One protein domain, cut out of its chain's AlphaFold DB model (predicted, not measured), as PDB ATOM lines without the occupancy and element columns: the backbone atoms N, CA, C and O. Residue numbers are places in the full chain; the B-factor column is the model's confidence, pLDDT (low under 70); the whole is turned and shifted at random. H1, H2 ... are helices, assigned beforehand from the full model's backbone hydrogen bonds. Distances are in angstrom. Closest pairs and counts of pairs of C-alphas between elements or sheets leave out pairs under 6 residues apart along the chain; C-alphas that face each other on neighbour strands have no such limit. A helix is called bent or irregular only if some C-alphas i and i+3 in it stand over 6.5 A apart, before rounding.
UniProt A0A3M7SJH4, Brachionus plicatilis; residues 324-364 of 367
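This is residues 324 to 364 of the 367 residues of a protein of Brachionus plicatilis (UniProt A0A3M7SJH4). A small body made of H1, the short H2 and the link that loops back toward H1 gives off an arm, the helix H3, whose residues 355 to 363 stick out from the body together with Thr 364. H2 packs on the later part of H1, and H3 sets out from near Thr 330 of H1 at a steep angle, with few contacts between the two longer helices. The printed part has 41 residues with three named helices, in the order H1, H2, H3, and no named strand; the class is all helix. The whole is compact, with a radius of gyration of the C-alphas of 10.3 A, and the C-alphas span 26 by 21 by 16 A, H3 making much of the length.

From Asn 324 the printed part leads into H1, residues 327 to 336, which touches H2, residues 340 to 343. There are 4 pairs of C-alphas within 8 A between them; the closest are those of Phe 334 and Gly 340, 5.5 A apart. The link between these two helices is tight, with 3 residues. A short link of 7 residues then leads from H2 to H3, residues 351 to 363, and H2 and H3 are apart. H1 and H3 are close but not clearly touching, with 2 pairs of C-alphas within 8 A; the closest are those of Thr 330 and Gly 351, 6.4 A apart. Their lines stand at a steep tilt of 61 degrees, and they run the same way. In H1 and H3 every pair of O of residue i and N of residue i+4 is within hydrogen-bond range; H2, with 4 residues, is too short for such a pair, and its 1 pair of O of residue i and N of residue i+3 is within range.

H1 runs from Gln 327, C-alpha at (20.367, 7.846, 31.332), to Asn 336, C-alpha at (30.397, -2.468, 31.200), and is 14.4 A long from first to last C-alpha. H2 runs from Gly 340 to Phe 343 and is 5.4 A long. H3, the longest helix with 13 residues, runs from Gly 351 to His 363, C-alpha at (31.387, 12.501, 52.910), over 18.5 A. No helix is bent.

The two C-alphas farthest apart are those of Arg 328 and Thr 364, at 28.4 A. Residues 355 to 364, of which 355 to 363 belong to H3, stand free; the body without them has 31 residues, spans 22 by 17 by 12 A and has a radius of gyration of 8.3 A. The printed part has no cut, and no link between its helices is long. The mean pLDDT of the printed part is 72.5; it is under 70 at residue 324, residues 338 to 344, residue 346 and residues 363 to 364.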
ATOM      1  N   ASN A 324      27.327  15.528  31.762       63.31
ATOM      2  CA  ASN A 324      26.542  15.498  30.522       63.31
ATOM      3  C   ASN A 324      26.035  14.089  30.164       63.31
ATOM      4  O   ASN A 324      25.713  13.818  29.003       63.31
ATOM      5  N   TRP A 325      26.029  13.154  31.117       75.44
ATOM      6  CA  TRP A 325      25.581  11.789  30.858       75.44
ATOM      7  C   TRP A 325      24.066  11.659  30.971       75.44
ATOM      8  O   TRP A 325      23.490  11.733  32.058       75.44
ATOM      9  N   ASP A 326      23.444  11.381  29.826       73.19
ATOM     10  CA  ASP A 326      22.060  10.927  29.753       73.19
ATOM     11  C   ASP A 326      21.921   9.491  30.279       73.19
ATOM     12  O   ASP A 326      22.843   8.678  30.182       73.19
ATOM     13  N   GLN A 327      20.716   9.143  30.735       73.38
ATOM     14  CA  GLN A 327      20.367   7.846  31.332       73.38
ATOM     15  C   GLN A 327      20.849   6.620  30.527       73.38
ATOM     16  O   GLN A 327      21.220   5.608  31.113       73.38
ATOM     17  N   ARG A 328      20.891   6.710  29.190       73.06
ATOM     18  CA  ARG A 328      21.387   5.631  28.314       73.06
ATOM     19  C   ARG A 328      22.895   5.409  28.420       73.06
ATOM     20  O   ARG A 328      23.335   4.270  28.456       73.06
ATOM     21  N   LYS A 329      23.682   6.486  28.491       75.00
ATOM     22  CA  LYS A 329      25.142   6.387  28.660       75.00
ATOM     23  C   LYS A 329      25.487   5.839  30.039       75.00
ATOM     24  O   LYS A 329      26.414   5.050  30.182       75.00
ATOM     25  N   THR A 330      24.693   6.215  31.037       74.50
ATOM     26  CA  THR A 330      24.807   5.662  32.381       74.50
ATOM     27  C   THR A 330      24.506   4.159  32.398       74.50
ATOM     28  O   THR A 330      25.278   3.403  32.974       74.50
ATOM     29  N   GLU A 331      23.457   3.701  31.704       73.38
ATOM     30  CA  GLU A 331      23.128   2.269  31.559       73.38
ATOM     31  C   GLU A 331      24.273   1.472  30.912       73.38
ATOM     32  O   GLU A 331      24.678   0.432  31.430       73.38
ATOM     33  N   GLU A 332      24.861   1.994  29.830       75.00
ATOM     34  CA  GLU A 332      26.022   1.381  29.169       75.00
ATOM     35  C   GLU A 332      27.236   1.277  30.106       75.00
ATOM     36  O   GLU A 332      27.919   0.250  30.130       75.00
ATOM     37  N   TRP A 333      27.486   2.298  30.933       79.44
ATOM     38  CA  TRP A 333      28.557   2.262  31.931       79.44
ATOM     39  C   TRP A 333      28.307   1.215  33.028       79.44
ATOM     40  O   TRP A 333      29.231   0.490  33.404       79.44
ATOM     41  N   PHE A 334      27.068   1.083  33.512       75.81
ATOM     42  CA  PHE A 334      26.698   0.062  34.502       75.81
ATOM     43  C   PHE A 334      26.853  -1.362  33.953       75.81
ATOM     44  O   PHE A 334      27.340  -2.247  34.661       75.81
ATOM     45  N   LEU A 335      26.491  -1.580  32.686       75.00
ATOM     46  CA  LEU A 335      26.653  -2.868  32.009       75.00
ATOM     47  C   LEU A 335      28.133  -3.223  31.812       75.00
ATOM     48  O   LEU A 335      28.532  -4.351  32.100       75.00
ATOM     49  N   ASN A 336      28.960  -2.257  31.404       76.56
ATOM     50  CA  ASN A 336      30.397  -2.468  31.200       76.56
ATOM     51  C   ASN A 336      31.150  -2.771  32.505       76.56
ATOM     52  O   ASN A 336      32.111  -3.538  32.494       76.56
ATOM     53  N   ASN A 337      30.705  -2.217  33.636       73.81
ATOM     54  CA  ASN A 337      31.319  -2.445  34.947       73.81
ATOM     55  C   ASN A 337      30.700  -3.617  35.730       73.81
ATOM     56  O   ASN A 337      31.002  -3.788  36.907       73.81
ATOM     57  N   SER A 338      29.878  -4.458  35.088       65.44
ATOM     58  CA  SER A 338      29.253  -5.643  35.706       65.44
ATOM     59  C   SER A 338      28.289  -5.336  36.870       65.44
ATOM     60  O   SER A 338      28.121  -6.160  37.765       65.44
ATOM     61  N   PHE A 339      27.616  -4.178  36.850       66.56
ATOM     62  CA  PHE A 339      26.608  -3.758  37.840       66.56
ATOM     63  C   PHE A 339      25.180  -3.695  37.256       66.56
ATOM     64  O   PHE A 339      24.330  -2.956  37.754       66.56
ATOM     65  N   GLY A 340      24.904  -4.454  36.188       61.38
ATOM     66  CA  GLY A 340      23.641  -4.389  35.437       61.38
ATOM     67  C   GLY A 340      22.382  -4.589  36.291       61.38
ATOM     68  O   GLY A 340      21.421  -3.842  36.137       61.38
ATOM     69  N   ASP A 341      22.419  -5.510  37.256       65.44
ATOM     70  CA  ASP A 341      21.262  -5.845  38.105       65.44
ATOM     71  C   ASP A 341      20.836  -4.691  39.033       65.44
ATOM     72  O   ASP A 341      19.673  -4.578  39.422       65.44
ATOM     73  N   ILE A 342      21.776  -3.810  39.390       66.31
ATOM     74  CA  ILE A 342      21.539  -2.670  40.288       66.31
ATOM     75  C   ILE A 342      20.877  -1.515  39.527       66.31
ATOM     76  O   ILE A 342      20.118  -0.734  40.105       66.31
ATOM     77  N   PHE A 343      21.111  -1.426  38.215       64.31
ATOM     78  CA  PHE A 343      20.571  -0.354  37.388       64.31
ATOM     79  C   PHE A 343      19.037  -0.374  37.337       64.31
ATOM     80  O   PHE A 343      18.407   0.681  37.385       64.31
ATOM     81  N   ASP A 344      18.420  -1.558  37.319       65.69
ATOM     82  CA  ASP A 344      16.959  -1.687  37.279       65.69
ATOM     83  C   ASP A 344      16.271  -1.216  38.568       65.69
ATOM     84  O   ASP A 344      15.144  -0.724  38.516       65.69
ATOM     85  N   VAL A 345      16.958  -1.291  39.713       73.44
ATOM     86  CA  VAL A 345      16.454  -0.799  41.007       73.44
ATOM     87  C   VAL A 345      16.573   0.724  41.115       73.44
ATOM     88  O   VAL A 345      15.763   1.365  41.782       73.44
ATOM     89  N   LEU A 346      17.568   1.313  40.450       68.44
ATOM     90  CA  LEU A 346      17.914   2.729  40.569       68.44
ATOM     91  C   LEU A 346      17.290   3.622  39.482       68.44
ATOM     92  O   LEU A 346      17.544   4.825  39.461       68.44
ATOM     93  N   LYS A 347      16.460   3.080  38.582       70.81
ATOM     94  CA  LYS A 347      15.790   3.877  37.541       70.81
ATOM     95  C   LYS A 347      14.797   4.886  38.158       70.81
ATOM     96  O   LYS A 347      13.933   4.476  38.933       70.81
ATOM     97  N   PRO A 348      14.811   6.169  37.739       70.06
ATOM     98  CA  PRO A 348      15.712   6.794  36.763       70.06
ATOM     99  C   PRO A 348      17.002   7.336  37.409       70.06
ATOM    100  O   PRO A 348      16.928   8.126  38.345       70.06
ATOM    101  N   ILE A 349      18.171   6.981  36.856       73.81
ATOM    102  CA  ILE A 349      19.471   7.521  37.283       73.81
ATOM    103  C   ILE A 349      20.201   8.164  36.098       73.81
ATOM    104  O   ILE A 349      20.303   7.583  35.015       73.81
ATOM    105  N   ASP A 350      20.688   9.382  36.296       77.56
ATOM    106  CA  ASP A 350      21.488  10.156  35.347       77.56
ATOM    107  C   ASP A 350      22.914  10.370  35.890       77.56
ATOM    108  O   ASP A 350      23.237   9.986  37.019       77.56
ATOM    109  N   GLY A 351      23.798  10.960  35.081       75.75
ATOM    110  CA  GLY A 351      25.181  11.223  35.498       75.75
ATOM    111  C   GLY A 351      25.296  12.110  36.743       75.75
ATOM    112  O   GLY A 351      26.178  11.907  37.581       75.75
ATOM    113  N   ASN A 352      24.359  13.048  36.918       75.50
ATOM    114  CA  ASN A 352      24.313  13.916  38.095       75.50
ATOM    115  C   ASN A 352      23.943  13.147  39.368       75.50
ATOM    116  O   ASN A 352      24.568  13.357  40.406       75.50
ATOM    117  N   SER A 353      22.982  12.225  39.292       77.94
ATOM    118  CA  SER A 353      22.604  11.375  40.426       77.94
ATOM    119  C   SER A 353      23.752  10.460  40.860       77.94
ATOM    120  O   SER A 353      23.986  10.283  42.055       77.94
ATOM    121  N   LEU A 354      24.530   9.924  39.912       76.25
ATOM    122  CA  LEU A 354      25.736   9.147  40.232       76.25
ATOM    123  C   LEU A 354      26.793   9.967  40.961       76.25
ATOM    124  O   LEU A 354      27.386   9.495  41.931       76.25
ATOM    125  N   ARG A 355      27.009  11.205  40.514       75.81
ATOM    126  CA  ARG A 355      27.932  12.117  41.182       75.81
ATOM    127  C   ARG A 355      27.490  12.399  42.616       75.81
ATOM    128  O   ARG A 355      28.320  12.358  43.514       75.81
ATOM    129  N   GLN A 356      26.199  12.630  42.837       74.19
ATOM    130  CA  GLN A 356      25.667  12.851  44.182       74.19
ATOM    131  C   GLN A 356      25.857  11.626  45.084       74.19
ATOM    132  O   GLN A 356      26.240  11.782  46.237       74.19
ATOM    133  N   LEU A 357      25.662  10.408  44.569       78.38
ATOM    134  CA  LEU A 357      25.942   9.183  45.328       78.38
ATOM    135  C   LEU A 357      27.424   9.059  45.699       78.38
ATOM    136  O   LEU A 357      27.746   8.673  46.821       78.38
ATOM    137  N   TYR A 358      28.324   9.418  44.783       77.38
ATOM    138  CA  TYR A 358      29.760   9.437  45.053       77.38
ATOM    139  C   TYR A 358      30.142  10.505  46.094       77.38
ATOM    140  O   TYR A 358      30.932  10.247  47.003       77.38
ATOM    141  N   GLU A 359      29.550  11.696  46.011       76.62
ATOM    142  CA  GLU A 359      29.743  12.765  46.997       76.62
ATOM    143  C   GLU A 359      29.226  12.344  48.381       76.62
ATOM    144  O   GLU A 359      29.926  12.532  49.372       76.62
ATOM    145  N   ILE A 360      28.069  11.677  48.458       78.06
ATOM    146  CA  ILE A 360      27.557  11.111  49.716       78.06
ATOM    147  C   ILE A 360      28.533  10.070  50.266       78.06
ATOM    148  O   ILE A 360      28.920  10.179  51.424       78.06
ATOM    149  N   TYR A 361      28.978   9.118  49.442       75.69
ATOM    150  CA  TYR A 361      29.920   8.076  49.859       75.69
ATOM    151  C   TYR A 361      31.226   8.655  50.420       75.69
ATOM    152  O   TYR A 361      31.704   8.219  51.463       75.69
ATOM    153  N   THR A 362      31.786   9.669  49.758       71.31
ATOM    154  CA  THR A 362      33.038  10.311  50.196       71.31
ATOM    155  C   THR A 362      32.883  11.160  51.459       71.31
ATOM    156  O   THR A 362      33.879  11.426  52.125       71.31
ATOM    157  N   HIS A 363      31.664  11.606  51.781       68.12
ATOM    158  CA  HIS A 363      31.387  12.501  52.910       68.12
ATOM    159  C   HIS A 363      30.728  11.795  54.103       68.12
ATOM    160  O   HIS A 363      30.585  12.403  55.166       68.12
ATOM    161  N   THR A 364      30.340  10.526  53.970       64.38
ATOM    162  CA  THR A 364      29.912   9.710  55.111       64.38
ATOM    163  C   THR A 364      31.116   9.331  55.979       64.38
ATOM    164  O   THR A 364      32.043   8.705  55.466       64.38
TER     165      THR A 364